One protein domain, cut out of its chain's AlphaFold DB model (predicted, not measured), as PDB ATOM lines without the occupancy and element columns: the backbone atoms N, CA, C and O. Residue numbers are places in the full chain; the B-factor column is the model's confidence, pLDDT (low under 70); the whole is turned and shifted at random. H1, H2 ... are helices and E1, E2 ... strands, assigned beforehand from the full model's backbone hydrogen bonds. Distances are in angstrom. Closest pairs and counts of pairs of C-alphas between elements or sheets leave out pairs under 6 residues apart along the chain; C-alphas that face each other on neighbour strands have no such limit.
ATOM      1  N   THR A  16     304.274 103.175 354.551       88.81
ATOM      2  CA  THR A  16     305.496 103.952 354.798       88.81
ATOM      3  C   THR A  16     305.358 104.776 356.071       88.81
ATOM      4  O   THR A  16     306.172 104.639 356.979       88.81
ATOM      5  N   LYS A  17     304.269 105.547 356.206       90.44
ATOM      6  CA  LYS A  17     304.024 106.316 357.436       90.44
ATOM      7  C   LYS A  17     303.825 105.428 358.654       90.44
ATOM      8  O   LYS A  17     304.218 105.794 359.756       90.44
ATOM      9  N   LEU A  18     303.190 104.273 358.478       92.81
ATOM     10  CA  LEU A  18     303.038 103.319 359.566       92.81
ATOM     11  C   LEU A  18     304.404 102.857 360.087       92.81
ATOM     12  O   LEU A  18     304.636 102.916 361.290       92.81
ATOM     13  N   ALA A  19     305.303 102.440 359.196       89.00
ATOM     14  CA  ALA A  19     306.644 102.014 359.577       89.00
ATOM     15  C   ALA A  19     307.447 103.147 360.233       89.00
ATOM     16  O   ALA A  19     308.006 102.938 361.304       89.00
ATOM     17  N   GLU A  20     307.421 104.360 359.671       85.56
ATOM     18  CA  GLU A  20     308.060 105.540 360.276       85.56
ATOM     19  C   GLU A  20     307.551 105.812 361.699       85.56
ATOM     20  O   GLU A  20     308.344 106.009 362.619       85.56
ATOM     21  N   ALA A  21     306.231 105.790 361.907       87.06
ATOM     22  CA  ALA A  21     305.634 106.006 363.220       87.06
ATOM     23  C   ALA A  21     306.044 104.927 364.233       87.06
ATOM     24  O   ALA A  21     306.320 105.240 365.390       87.06
ATOM     25  N   LEU A  22     306.092 103.663 363.805       86.44
ATOM     26  CA  LEU A  22     306.506 102.541 364.650       86.44
ATOM     27  C   LEU A  22     307.990 102.618 365.007       86.44
ATOM     28  O   LEU A  22     308.344 102.368 366.154       86.44
ATOM     29  N   VAL A  23     308.841 103.015 364.062       79.88
ATOM     30  CA  VAL A  23     310.268 103.240 364.310       79.88
ATOM     31  C   VAL A  23     310.473 104.372 365.298       79.88
ATOM     32  O   VAL A  23     311.172 104.170 366.275       79.88
ATOM     33  N   ILE A  24     309.798 105.512 365.131       73.56
ATOM     34  CA  ILE A  24     309.852 106.609 366.111       73.56
ATOM     35  C   ILE A  24     309.424 106.118 367.499       73.56
ATOM     36  O   ILE A  24     310.041 106.478 368.497       73.56
ATOM     37  N   ASN A  25     308.390 105.275 367.569       71.06
ATOM     38  CA  ASN A  25     307.927 104.686 368.823       71.06
ATOM     39  C   ASN A  25     309.016 103.819 369.486       71.06
ATOM     40  O   ASN A  25     309.202 103.897 370.696       71.06
ATOM     41  N   VAL A  26     309.770 103.049 368.695       65.62
ATOM     42  CA  VAL A  26     310.847 102.175 369.182       65.62
ATOM     43  C   VAL A  26     312.148 102.922 369.460       65.62
ATOM     44  O   VAL A  26     312.735 102.715 370.512       65.62
ATOM     45  N   ASP A  27     312.609 103.800 368.573       59.53
ATOM     46  CA  ASP A  27     313.845 104.574 368.738       59.53
ATOM     47  C   ASP A  27     313.771 105.519 369.935       59.53
ATOM     48  O   ASP A  27     314.776 105.733 370.622       59.53
ATOM     49  N   PHE A  28     312.579 106.034 370.235       49.78
ATOM     50  CA  PHE A  28     312.336 106.787 371.457       49.78
ATOM     51  C   PHE A  28     312.547 105.930 372.714       49.78
ATOM     52  O   PHE A  28     313.208 106.359 373.662       49.78
ATOM     53  N   ASP A  29     312.061 104.687 372.693       49.50
ATOM     54  CA  ASP A  29     312.285 103.717 373.766       49.50
ATOM     55  C   ASP A  29     313.756 103.236 373.804       49.50
ATOM     56  O   ASP A  29     314.325 103.057 374.881       49.50
ATOM     57  N   MET A  30     314.429 103.087 372.658       41.88
ATOM     58  CA  MET A  30     315.775 102.505 372.543       41.88
ATOM     59  C   MET A  30     316.926 103.480 372.809       41.88
ATOM     60  O   MET A  30     317.916 103.070 373.417       41.88
ATOM     61  N   ASN A  31     316.841 104.750 372.403       45.97
ATOM     62  CA  ASN A  31     317.871 105.750 372.740       45.97
ATOM     63  C   ASN A  31     317.830 106.170 374.218       45.97
ATOM     64  O   ASN A  31     318.765 106.797 374.709       45.97
ATOM     65  N   SER A  32     316.789 105.754 374.941       41.19
ATOM     66  CA  SER A  32     316.714 105.847 376.398       41.19
ATOM     67  C   SER A  32     317.406 104.691 377.131       41.19
ATOM     68  O   SER A  32     317.828 104.847 378.275       41.19
ATOM     69  N   MET A  33     317.557 103.532 376.475       39.34
ATOM     70  CA  MET A  33     318.064 102.300 377.094       39.34
ATOM     71  C   MET A  33     319.398 101.807 376.525       39.34
ATOM     72  O   MET A  33     320.028 100.957 377.141       39.34
ATOM     73  N   SER A  34     319.897 102.365 375.420       40.28
ATOM     74  CA  SER A  34     321.193 101.996 374.823       40.28
ATOM     75  C   SER A  34     322.423 102.363 375.672       40.28
ATOM     76  O   SER A  34     323.531 101.952 375.341       40.28
ATOM     77  N   TYR A  35     322.250 103.086 376.786       42.12
ATOM     78  CA  TYR A  35     323.285 103.272 377.816       42.12
ATOM     79  C   TYR A  35     323.349 102.129 378.846       42.12
ATOM     80  O   TYR A  35     324.227 102.149 379.714       42.12
ATOM     81  N   LEU A  36     322.424 101.167 378.772       39.59
ATOM     82  CA  LEU A  36     322.379  99.942 379.564       39.59
ATOM     83  C   LEU A  36     322.613  98.778 378.591       39.59
ATOM     84  O   LEU A  36     321.713  98.396 377.855       39.59
ATOM     85  N   ASP A  37     323.841  98.266 378.574       38.62
ATOM     86  CA  ASP A  37     324.460  97.376 377.574       38.62
ATOM     87  C   ASP A  37     323.725  96.076 377.152       38.62
ATOM     88  O   ASP A  37     324.332  95.274 376.459       38.62
ATOM     89  N   ASP A  38     322.457  95.812 377.488       36.19
ATOM     90  CA  ASP A  38     321.854  94.485 377.239       36.19
ATOM     91  C   ASP A  38     320.323  94.439 377.045       36.19
ATOM     92  O   ASP A  38     319.683  93.429 377.346       36.19
ATOM     93  N   TYR A  39     319.674  95.489 376.525       41.16
ATOM     94  CA  TYR A  39     318.228  95.393 376.270       41.16
ATOM     95  C   TYR A  39     317.770  96.069 374.976       41.16
ATOM     96  O   TYR A  39     317.382  97.233 374.947       41.16
ATOM     97  N   ILE A  40     317.748  95.290 373.892       44.50
ATOM     98  CA  ILE A  40     316.750  95.474 372.837       44.50
ATOM     99  C   ILE A  40     315.553  94.641 373.300       44.50
ATOM    100  O   ILE A  40     315.683  93.414 373.359       44.50
ATOM    101  N   PRO A  41     314.403  95.226 373.683       47.44
ATOM    102  CA  PRO A  41     313.218  94.416 373.874       47.44
ATOM    103  C   PRO A  41     312.946  93.739 372.530       47.44
ATOM    104  O   PRO A  41     312.604  94.404 371.558       47.44
ATOM    105  N   ASN A  42     313.077  92.412 372.472       46.38
ATOM    106  CA  ASN A  42     312.730  91.604 371.296       46.38
ATOM    107  C   ASN A  42     311.251  91.759 370.871       46.38
ATOM    108  O   ASN A  42     310.815  91.125 369.917       46.38
ATOM    109  N   SER A  43     310.464  92.577 371.582       54.59
ATOM    110  CA  SER A  43     309.170  93.060 371.124       54.59
ATOM    111  C   SER A  43     308.718  94.315 371.877       54.59
ATOM    112  O   SER A  43     308.637  94.283 373.109       54.59
ATOM    113  N   THR A  44     308.330  95.364 371.149       73.00
ATOM    114  CA  THR A  44     307.611  96.546 371.670       73.00
ATOM    115  C   THR A  44     306.165  96.514 371.176       73.00
ATOM    116  O   THR A  44     305.893  96.035 370.077       73.00
ATOM    117  N   ILE A  45     305.211  96.987 371.982       81.19
ATOM    118  CA  ILE A  45     303.792  97.052 371.596       81.19
ATOM    119  C   ILE A  45     303.373  98.517 371.486       81.19
ATOM    120  O   ILE A  45     303.224  99.199 372.500       81.19
ATOM    121  N   ALA A  46     303.105  98.969 370.262       84.38
ATOM    122  CA  ALA A  46     302.475 100.253 369.998       84.38
ATOM    123  C   ALA A  46     300.953 100.109 370.144       84.38
ATOM    124  O   ALA A  46     300.288  99.457 369.335       84.38
ATOM    125  N   ARG A  47     300.381 100.708 371.192       86.50
ATOM    126  CA  ARG A  47     298.924 100.746 371.393       86.50
ATOM    127  C   ARG A  47     298.346 101.979 370.705       86.50
ATOM    128  O   ARG A  47     298.644 103.100 371.106       86.50
ATOM    129  N   ILE A  48     297.525 101.764 369.678       86.69
ATOM    130  CA  ILE A  48     296.879 102.836 368.911       86.69
ATOM    131  C   ILE A  48     295.640 103.342 369.657       86.69
ATOM    132  O   ILE A  48     295.424 104.550 369.759       86.69
ATOM    133  N   ASN A  49     294.835 102.422 370.193       86.81
ATOM    134  CA  ASN A  49     293.719 102.694 371.098       86.81
ATOM    135  C   ASN A  49     293.408 101.437 371.942       86.81
ATOM    136  O   ASN A  49     294.248 100.544 372.041       86.81
ATOM    137  N   GLU A  50     292.231 101.382 372.574       83.88
ATOM    138  CA  GLU A  50     291.801 100.238 373.395       83.88
ATOM    139  C   GLU A  50     291.654  98.928 372.604       83.88
ATOM    140  O   GLU A  50     291.893  97.857 373.153       83.88
ATOM    141  N   ASP A  51     291.338  99.026 371.312       88.88
ATOM    142  CA  ASP A  51     291.017  97.884 370.459       88.88
ATOM    143  C   ASP A  51     292.120  97.545 369.457       88.88
ATOM    144  O   ASP A  51     292.075  96.484 368.851       88.88
ATOM    145  N   ILE A  52     293.081  98.432 369.206       91.62
ATOM    146  CA  ILE A  52     294.065  98.274 368.134       91.62
ATOM    147  C   ILE A  52     295.460  98.394 368.722       91.62
ATOM    148  O   ILE A  52     295.848  99.430 369.273       91.62
ATOM    149  N   GLN A  53     296.247  97.346 368.526       93.00
ATOM    150  CA  GLN A  53     297.648  97.312 368.915       93.00
ATOM    151  C   GLN A  53     298.499  96.730 367.793       93.00
ATOM    152  O   GLN A  53     298.072  95.840 367.059       93.00
ATOM    153  N   ILE A  54     299.720  97.233 367.676       92.44
ATOM    154  CA  ILE A  54     300.722  96.725 366.750       92.44
ATOM    155  C   ILE A  54     301.905  96.266 367.580       92.44
ATOM    156  O   ILE A  54     302.580  97.059 368.236       92.44
ATOM    157  N   LYS A  55     302.131  94.960 367.574       90.00
ATOM    158  CA  LYS A  55     303.299  94.350 368.183       90.00
ATOM    159  C   LYS A  55     304.421  94.344 367.162       90.00
ATOM    160  O   LYS A  55     304.256  93.871 366.043       90.00
ATOM    161  N   ILE A  56     305.570  94.847 367.562       88.12
ATOM    162  CA  ILE A  56     306.797  94.798 366.782       88.12
ATOM    163  C   ILE A  56     307.482  93.495 367.172       88.12
ATOM    164  O   ILE A  56     307.770  93.282 368.347       88.12
ATOM    165  N   VAL A  57     307.637  92.585 366.216       85.12
ATOM    166  CA  VAL A  57     308.190  91.237 366.443       85.12
ATOM    167  C   VAL A  57     309.659  91.138 366.059       85.12
ATOM    168  O   VAL A  57     310.357  90.250 366.537       85.12
ATOM    169  N   ASN A  58     310.127  92.056 365.217       78.69
ATOM    170  CA  ASN A  58     311.536  92.247 364.921       78.69
ATOM    171  C   ASN A  58     311.768  93.729 364.621       78.69
ATOM    172  O   ASN A  58     310.981  94.340 363.899       78.69
ATOM    173  N   TYR A  59     312.837  94.291 365.165       74.88
ATOM    174  CA  TYR A  59     313.325  95.607 364.790       74.88
ATOM    175  C   TYR A  59     314.850  95.606 364.861       74.88
ATOM    176  O   TYR A  59     315.445  95.606 365.940       74.88
ATOM    177  N   SER A  60     315.479  95.580 363.691       67.38
ATOM    178  CA  SER A  60     316.913  95.772 363.551       67.38
ATOM    179  C   SER A  60     317.170  97.252 363.323       67.38
ATOM    180  O   SER A  60     316.687  97.814 362.339       67.38
ATOM    181  N   LYS A  61     318.013  97.861 364.169       62.03
ATOM    182  CA  LYS A  61     318.482  99.251 363.998       62.03
ATOM    183  C   LYS A  61     319.076  99.535 362.612       62.03
ATOM    184  O   LYS A  61     319.274 100.691 362.267       62.03
ATOM    185  N   LEU A  62     319.437  98.495 361.860       60.06
ATOM    186  CA  LEU A  62     320.137  98.626 360.592       60.06
ATOM    187  C   LEU A  62     319.208  98.846 359.396       60.06
ATOM    188  O   LEU A  62     319.670  99.494 358.466       60.06
ATOM    189  N   ASN A  63     317.972  98.312 359.389       75.06
ATOM    190  CA  ASN A  63     317.028  98.429 358.252       75.06
ATOM    191  C   ASN A  63     315.781  97.523 358.291       75.06
ATOM    192  O   ASN A  63     314.969  97.635 357.384       75.06
ATOM    193  N   GLU A  64     315.584  96.620 359.253       84.31
ATOM    194  CA  GLU A  64     314.470  95.651 359.200       84.31
ATOM    195  C   GLU A  64     313.434  95.902 360.296       84.31
ATOM    196  O   GLU A  64     313.784  96.085 361.462       84.31
ATOM    197  N   LEU A  65     312.149  95.850 359.937       88.56
ATOM    198  CA  LEU A  65     311.028  95.979 360.867       88.56
ATOM    199  C   LEU A  65     309.944  94.957 360.513       88.56
ATOM    200  O   LEU A  65     309.406  94.983 359.410       88.56
ATOM    201  N   ALA A  66     309.571  94.095 361.456       90.44
ATOM    202  CA  ALA A  66     308.464  93.155 361.305       90.44
ATOM    203  C   ALA A  66     307.418  93.366 362.399       90.44
ATOM    204  O   ALA A  66     307.744  93.611 363.566       90.44
ATOM    205  N   THR A  67     306.144  93.273 362.023       92.94
ATOM    206  CA  THR A  67     305.022  93.669 362.878       92.94
ATOM    207  C   THR A  67     303.845  92.709 362.773       92.94
ATOM    208  O   THR A  67     303.581  92.148 361.712       92.94
ATOM    209  N   GLU A  68     303.104  92.582 363.868       94.62
ATOM    210  CA  GLU A  68     301.821  91.896 363.990       94.62
ATOM    211  C   GLU A  68     300.771  92.919 364.447       94.62
ATOM    212  O   GLU A  68     300.888  93.519 365.517       94.62
ATOM    213  N   THR A  69     299.728  93.133 363.649       93.56
ATOM    214  CA  THR A  69     298.608  94.019 363.990       93.56
ATOM    215  C   THR A  69     297.462  93.204 364.565       93.56
ATOM    216  O   THR A  69     297.011  92.240 363.942       93.56
ATOM    217  N   TYR A  70     296.948  93.631 365.713       94.12
ATOM    218  CA  TYR A  70     295.813  93.021 366.392       94.12
ATOM    219  C   TYR A  70     294.645  94.003 366.495       94.12
ATOM    220  O   TYR A  70     294.846  95.190 366.768       94.12
ATOM    221  N   VAL A  71     293.431  93.483 366.300       92.69
ATOM    222  CA  VAL A  71     292.171  94.165 366.627       92.69
ATOM    223  C   VAL A  71     291.447  93.332 367.685       92.69
ATOM    224  O   VAL A  71     291.035  92.202 367.414       92.69
ATOM    225  N   GLY A  72     291.344  93.856 368.905       90.56
ATOM    226  CA  GLY A  72     291.096  93.067 370.106       90.56
ATOM    227  C   GLY A  72     292.171  91.988 370.256       90.56
ATOM    228  O   GLY A  72     293.365  92.265 370.147       90.56
ATOM    229  N   ASP A  73     291.735  90.739 370.414       90.50
ATOM    230  CA  ASP A  73     292.616  89.568 370.519       90.50
ATOM    231  C   ASP A  73     292.893  88.880 369.165       90.50
ATOM    232  O   ASP A  73     293.497  87.807 369.115       90.50
ATOM    233  N   ILE A  74     292.436  89.456 368.046       93.44
ATOM    234  CA  ILE A  74     292.527  88.835 366.716       93.44
ATOM    235  C   ILE A  74     293.726  89.402 365.956       93.44
ATOM    236  O   ILE A  74     293.766  90.599 365.670       93.44
ATOM    237  N   LEU A  75     294.659  88.532 365.558       95.19
ATOM    238  CA  LEU A  75     295.724  88.862 364.605       95.19
ATOM    239  C   LEU A  75     295.111  89.077 363.218       95.19
ATOM    240  O   LEU A  75     294.583  88.147 362.606       95.19
ATOM    241  N   VAL A  76     295.176  90.305 362.717       95.25
ATOM    242  CA  VAL A  76     294.559  90.672 361.434       95.25
ATOM    243  C   VAL A  76     295.579  90.718 360.304       95.25
ATOM    244  O   VAL A  76     295.285  90.276 359.188       95.25
ATOM    245  N   ASN A  77     296.793  91.193 360.595       94.75
ATOM    246  CA  ASN A  77     297.829  91.426 359.601       94.75
ATOM    247  C   ASN A  77     299.231  91.249 360.180       94.75
ATOM    248  O   ASN A  77     299.480  91.595 361.331       94.75
ATOM    249  N   GLU A  78     300.147  90.811 359.326       95.88
ATOM    250  CA  GLU A  78     301.588  90.923 359.534       95.88
ATOM    251  C   GLU A  78     302.198  91.746 358.403       95.88
ATOM    252  O   GLU A  78     301.786  91.608 357.243       95.88
ATOM    253  N   TYR A  79     303.185  92.569 358.740       95.38
ATOM    254  CA  TYR A  79     303.946  93.357 357.774       95.38
ATOM    255  C   TYR A  79     305.434  93.242 358.044       95.38
ATOM    256  O   TYR A  79     305.855  93.319 359.199       95.38
ATOM    257  N   GLU A  80     306.206  93.141 356.967       93.44
ATOM    258  CA  GLU A  80     307.659  93.259 356.980       93.44
ATOM    259  C   GLU A  80     308.065  94.470 356.146       93.44
ATOM    260  O   GLU A  80     307.587  94.670 355.023       93.44
ATOM    261  N   PHE A  81     308.951  95.279 356.707       91.81
ATOM    262  CA  PHE A  81     309.469  96.492 356.109       91.81
ATOM    263  C   PHE A  81     310.989  96.452 356.062       91.81
ATOM    264  O   PHE A  81     311.637  95.925 356.971       91.81
ATOM    265  N   TYR A  82     311.534  97.079 355.026       88.50
ATOM    266  CA  TYR A  82     312.958  97.332 354.891       88.50
ATOM    267  C   TYR A  82     313.206  98.824 354.676       88.50
ATOM    268  O   TYR A  82     312.472  99.468 353.923       88.50
ATOM    269  N   TYR A  83     314.216  99.379 355.333       82.81
ATOM    270  CA  TYR A  83     314.621 100.765 355.140       82.81
ATOM    271  C   TYR A  83     315.551 100.876 353.930       82.81
ATOM    272  O   TYR A  83     316.599 100.231 353.867       82.81
ATOM    273  N   GLU A  84     315.140 101.656 352.933       76.75
ATOM    274  CA  GLU A  84     315.860 101.794 351.668       76.75
ATOM    275  C   GLU A  84     316.574 103.152 351.573       76.75
ATOM    276  O   GLU A  84     316.050 104.115 351.011       76.75
ATOM    277  N   ASP A  85     317.812 103.205 352.070       70.81
ATOM    278  CA  ASP A  85     318.647 104.419 352.100       70.81
ATOM    279  C   ASP A  85     318.959 104.997 350.717       70.81
ATOM    280  O   ASP A  85     318.962 106.204 350.511       70.81
ATOM    281  N   LEU A  86     319.280 104.136 349.751       58.91
ATOM    282  CA  LEU A  86     319.953 104.566 348.521       58.91
ATOM    283  C   LEU A  86     319.016 105.164 347.465       58.91
ATOM    284  O   LEU A  86     319.500 105.718 346.476       58.91
ATOM    285  N   ILE A  87     317.702 104.997 347.618       59.34
ATOM    286  CA  ILE A  87     316.731 105.333 346.567       59.34
ATOM    287  C   ILE A  87     315.606 106.203 347.107       59.34
ATOM    288  O   ILE A  87     315.277 107.217 346.492       59.34
ATOM    289  N   THR A  88     314.995 105.800 348.219       60.84
ATOM    290  CA  THR A  88     313.779 106.444 348.722       60.84
ATOM    291  C   THR A  88     313.959 107.107 350.081       60.84
ATOM    292  O   THR A  88     313.099 107.905 350.444       60.84
ATOM    293  N   GLU A  89     315.051 106.805 350.799       72.44
ATOM    294  CA  GLU A  89     315.286 107.219 352.191       72.44
ATOM    295  C   GLU A  89     314.034 106.967 353.052       72.44
ATOM    296  O   GLU A  89     313.570 107.825 353.802       72.44
ATOM    297  N   SER A  90     313.404 105.802 352.854       80.81
ATOM    298  CA  SER A  90     312.095 105.500 353.430       80.81
ATOM    299  C   SER A  90     311.915 104.018 353.740       80.81
ATOM    300  O   SER A  90     312.597 103.149 353.192       80.81
ATOM    301  N   TRP A  91     310.958 103.725 354.620       88.06
ATOM    302  CA  TRP A  91     310.531 102.360 354.892       88.06
ATOM    303  C   TRP A  91     309.633 101.839 353.770       88.06
ATOM    304  O   TRP A  91     308.565 102.393 353.477       88.06
ATOM    305  N   VAL A  92     310.050 100.726 353.182       89.81
ATOM    306  CA  VAL A  92     309.358 100.050 352.090       89.81
ATOM    307  C   VAL A  92     308.749  98.758 352.613       89.81
ATOM    308  O   VAL A  92     309.423  97.952 353.247       89.81
ATOM    309  N   LEU A  93     307.462  98.544 352.336       92.81
ATOM    310  CA  LEU A  93     306.796  97.274 352.620       92.81
ATOM    311  C   LEU A  93     307.335  96.190 351.678       92.81
ATOM    312  O   LEU A  93     307.140  96.294 350.464       92.81
ATOM    313  N   VAL A  94     307.956  95.150 352.232       93.19
ATOM    314  CA  VAL A  94     308.560  94.048 351.464       93.19
ATOM    315  C   VAL A  94     307.729  92.769 351.507       93.19
ATOM    316  O   VAL A  94     307.663  92.067 350.499       93.19
ATOM    317  N   ASP A  95     307.026  92.506 352.611       94.25
ATOM    318  CA  ASP A  95     306.071  91.400 352.712       94.25
ATOM    319  C   ASP A  95     304.828  91.792 353.518       94.25
ATOM    320  O   ASP A  95     304.850  92.683 354.373       94.25
ATOM    321  N   LYS A  96     303.707  91.128 353.222       95.00
ATOM    322  CA  LYS A  96     302.472  91.260 353.990       95.00
ATOM    323  C   LYS A  96     301.675  89.965 354.015       95.00
ATOM    324  O   LYS A  96     301.372  89.380 352.973       95.00
ATOM    325  N   LYS A  97     301.175  89.613 355.197       96.31
ATOM    326  CA  LYS A  97     300.166  88.561 355.370       96.31
ATOM    327  C   LYS A  97     298.879  89.191 355.875       96.31
ATOM    328  O   LYS A  97     298.871  89.934 356.853       96.31
ATOM    329  N   ILE A  98     297.782  88.938 355.165       93.62
ATOM    330  CA  ILE A  98     296.452  89.450 355.511       93.62
ATOM    331  C   ILE A  98     295.593  88.260 355.923       93.62
ATOM    332  O   ILE A  98     295.157  87.494 355.065       93.62
ATOM    333  N   TYR A  99     295.341  88.124 357.222       94.50
ATOM    334  CA  TYR A  99     294.446  87.105 357.769       94.50
ATOM    335  C   TYR A  99     292.996  87.579 357.712       94.50
ATOM    336  O   TYR A  99     292.099  86.843 357.298       94.50
ATOM    337  N   HIS A 100     292.784  88.852 358.053       91.19
ATOM    338  CA  HIS A 100     291.481  89.498 358.028       91.19
ATOM    339  C   HIS A 100     291.596  90.890 357.396       91.19
ATOM    340  O   HIS A 100     292.401  91.703 357.847       91.19
ATOM    341  N   PRO A 101     290.813  91.206 356.349       87.62
ATOM    342  CA  PRO A 101     290.812  92.544 355.772       87.62
ATOM    343  C   PRO A 101     290.371  93.593 356.796       87.62
ATOM    344  O   PRO A 101     289.311  93.460 357.411       87.62
ATOM    345  N   LEU A 102     291.154  94.661 356.932       88.50
ATOM    346  CA  LEU A 102     290.808  95.783 357.795       88.50
ATOM    347  C   LEU A 102     289.652  96.606 357.198       88.50
ATOM    348  O   LEU A 102     289.711  96.979 356.023       88.50
ATOM    349  N   PRO A 103     288.618  96.946 357.990       89.38
ATOM    350  CA  PRO A 103     287.614  97.924 357.585       89.38
ATOM    351  C   PRO A 103     288.230  99.309 357.333       89.38
ATOM    352  O   PRO A 103     289.154  99.717 358.036       89.38
ATOM    353  N   ASP A 104     287.650 100.078 356.403       89.75
ATOM    354  CA  ASP A 104     288.077 101.454 356.074       89.75
ATOM    355  C   ASP A 104     288.223 102.351 357.322       89.75
ATOM    356  O   ASP A 104     289.087 103.224 357.372       89.75
ATOM    357  N   GLU A 105     287.369 102.157 358.328       90.19
ATOM    358  CA  GLU A 105     287.395 102.910 359.587       90.19
ATOM    359  C   GLU A 105     288.652 102.614 360.409       90.19
ATOM    360  O   GLU A 105     289.306 103.547 360.874       90.19
ATOM    361  N   ILE A 106     289.048 101.342 360.503       90.69
ATOM    362  CA  ILE A 106     290.270 100.923 361.198       90.69
ATOM    363  C   ILE A 106     291.501 101.447 360.456       90.69
ATOM    364  O   ILE A 106     292.392 102.024 361.072       90.69
ATOM    365  N   ILE A 107     291.511 101.355 359.122       91.88
ATOM    366  CA  ILE A 107     292.600 101.901 358.298       91.88
ATOM    367  C   ILE A 107     292.767 103.410 358.540       91.88
ATOM    368  O   ILE A 107     293.889 103.894 358.690       91.88
ATOM    369  N   LYS A 108     291.665 104.170 358.619       93.06
ATOM    370  CA  LYS A 108     291.718 105.606 358.943       93.06
ATOM    371  C   LYS A 108     292.293 105.865 360.331       93.06
ATOM    372  O   LYS A 108     293.077 106.800 360.473       93.06
ATOM    373  N   ILE A 109     291.901 105.081 361.336       92.62
ATOM    374  CA  ILE A 109     292.416 105.223 362.705       92.62
ATOM    375  C   ILE A 109     293.932 105.021 362.715       92.62
ATOM    376  O   ILE A 109     294.648 105.887 363.216       92.62
ATOM    377  N   ILE A 110     294.420 103.948 362.085       92.69
ATOM    378  CA  ILE A 110     295.854 103.644 362.014       92.69
ATOM    379  C   ILE A 110     296.613 104.753 361.272       92.69
ATOM    380  O   ILE A 110     297.604 105.267 361.784       92.69
ATOM    381  N   ASN A 111     296.123 105.193 360.107       93.88
ATOM    382  CA  ASN A 111     296.754 106.275 359.345       93.88
ATOM    383  C   ASN A 111     296.817 107.591 360.137       93.88
ATOM    384  O   ASN A 111     297.823 108.298 360.094       93.88
ATOM    385  N   ASN A 112     295.742 107.941 360.850       93.06
ATOM    386  CA  ASN A 112     295.696 109.155 361.661       93.06
ATOM    387  C   ASN A 112     296.661 109.080 362.846       93.06
ATOM    388  O   ASN A 112     297.324 110.071 363.147       93.06
ATOM    389  N   TRP A 113     296.750 107.918 363.495       92.62
ATOM    390  CA  TRP A 113     297.713 107.676 364.563       92.62
ATOM    391  C   TRP A 113     299.151 107.809 364.056       92.62
ATOM    392  O   TRP A 113     299.910 108.591 364.616       92.62
ATOM    393  N   ALA A 114     299.491 107.161 362.940       90.69
ATOM    394  CA  ALA A 114     300.833 107.239 362.367       90.69
ATOM    395  C   ALA A 114     301.228 108.690 362.040       90.69
ATOM    396  O   ALA A 114     302.297 109.164 362.414       90.69
ATOM    397  N   LEU A 115     300.316 109.442 361.416       89.81
ATOM    398  CA  LEU A 115     300.512 110.866 361.137       89.81
ATOM    399  C   LEU A 115     300.711 111.711 362.400       89.81
ATOM    400  O   LEU A 115     301.434 112.705 362.347       89.81
ATOM    401  N   LYS A 116     300.034 111.367 363.499       86.00
ATOM    402  CA  LYS A 116     300.177 112.048 364.787       86.00
ATOM    403  C   LYS A 116     301.552 111.763 365.394       86.00
ATOM    404  O   LYS A 116     302.262 112.713 365.704       86.00
ATOM    405  N   GLU A 117     301.951 110.495 365.479       83.69
ATOM    406  CA  GLU A 117     303.248 110.086 366.036       83.69
ATOM    407  C   GLU A 117     304.415 110.723 365.271       83.69
ATOM    408  O   GLU A 117     305.293 111.327 365.884       83.69
ATOM    409  N   ILE A 118     304.376 110.706 363.932       81.00
ATOM    410  CA  ILE A 118     305.398 111.358 363.096       81.00
ATOM    411  C   ILE A 118     305.462 112.870 363.349       81.00
ATOM    412  O   ILE A 118     306.522 113.472 363.236       81.00
ATOM    413  N   LYS A 119     304.344 113.530 363.665       79.00
ATOM    414  CA  LYS A 119     304.342 114.980 363.916       79.00
ATOM    415  C   LYS A 119     304.793 115.347 365.323       79.00
ATOM    416  O   LYS A 119     305.469 116.356 365.482       79.00
ATOM    417  N   GLU A 120     304.368 114.585 366.325       71.56
ATOM    418  CA  GLU A 120     304.567 114.928 367.737       71.56
ATOM    419  C   GLU A 120     305.902 114.416 368.283       71.56
ATOM    420  O   GLU A 120     306.526 115.097 369.094       71.56
ATOM    421  N   LYS A 121     306.367 113.254 367.809       65.31
ATOM    422  CA  LYS A 121     307.555 112.571 368.344       65.31
ATOM    423  C   LYS A 121     308.765 112.593 367.415       65.31
ATOM    424  O   LYS A 121     309.811 112.052 367.764       65.31
ATOM    425  N   ARG A 122     308.667 113.230 366.244       60.59
ATOM    426  CA  ARG A 122     309.833 113.415 365.375       60.59
ATOM    427  C   ARG A 122     310.803 114.400 366.019       60.59
ATOM    428  O   ARG A 122     310.521 115.592 366.130       60.59
ATOM    429  N   ILE A 123     311.954 113.873 366.415       58.59
ATOM    430  CA  ILE A 123     313.141 114.644 366.776       58.59
ATOM    431  C   ILE A 123     313.533 115.461 365.537       58.59
ATOM    432  O   ILE A 123     313.604 114.919 364.432       58.59
TER     433      ILE A 123
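This is residues 16 to 123 of the 153 residues of an uncharacterized protein of Coprobacillus sp. OF03-2AA (UniProt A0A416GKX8). A twisted sheet of five strands, E1 to E5, curls round the helix H1, and a second, longer helix, H2, packs on H1 and only grazes the sheet. H1 thus has the sheet on one side of it and H2 on another, while a long loop, residues 31 to 43, leads from the end of H1 back to the sheet's edge strand E1. The printed part has 108 residues, with two named helices and five named strands in the order H1 E1 E2 E3 E4 E5 H2; the sheet's order is E1 E2 E3 E4 E5, antiparallel throughout, and the class is mixed, helices and strands. The whole is compact, with a radius of gyration of the C-alphas of 13.8 A, and spans 40 by 32 by 26 A.

Start with the sheet: find C-alpha 44 at (307.611, 96.546, 371.670), where E1, residues 44 to 47, begins. E2 is residues 52 to 60, 23.4 A long, and bends by 54 degrees at residue 57. E3 is residues 64 to 71, 23.6 A, and E4, the longest strand, is residues 74 to 84, 30.6 A. E5 is residues 90 to 98, 22.5 A, and bends by 58 degrees at residue 95. Then go back to C-alpha 16 at (305.496, 103.952, 354.798), where H1, residues 16 to 30, begins and runs 20.6 A. H2 is residues 104 to 120, 24.3 A, and ends at C-alpha 120 at (304.567, 114.928, 367.737).

The strands form a meander, each the antiparallel neighbour of the one before, and each two in turn are a hairpin. Look between E1 and E2 for N 46 and O 54, 2.8 A apart and within hydrogen-bond range; likewise N 55 and O 68, 2.8 A, for E2 and E3, N 67 and O 79, 2.8 A, for E3 and E4, and N 92 and O 82, 2.8 A, for E4 and E5. H1 is on one face of this sheet, which makes two layers, a helix on one face of a sheet; its closest C-alphas to E5 are those of Thr 16 and Trp 91, 5.3 A, and to E1 those of Val 26 and Thr 44, 7.0 A. H1 and H2 touch, closest at the C-alphas of Ala 21 and Ala 114, 5.0 A, the same way at a steep tilt of 49 degrees. H2 only grazes the sheet, with its residues 106 to 113. In H2 every O i to N i+4 pair is within hydrogen-bond range; in H1 10 of 11 are.

The C-alphas of Asp 37 and Asp 104 are the two farthest apart, 42.5 A. The printed part has no cut; the link H1 to E1 is long and the others are tight. The mean pLDDT of the printed part is 78.7, and residues 26 to 43, 60 to 62, 86 to 88 and 121 to 123 are under 70.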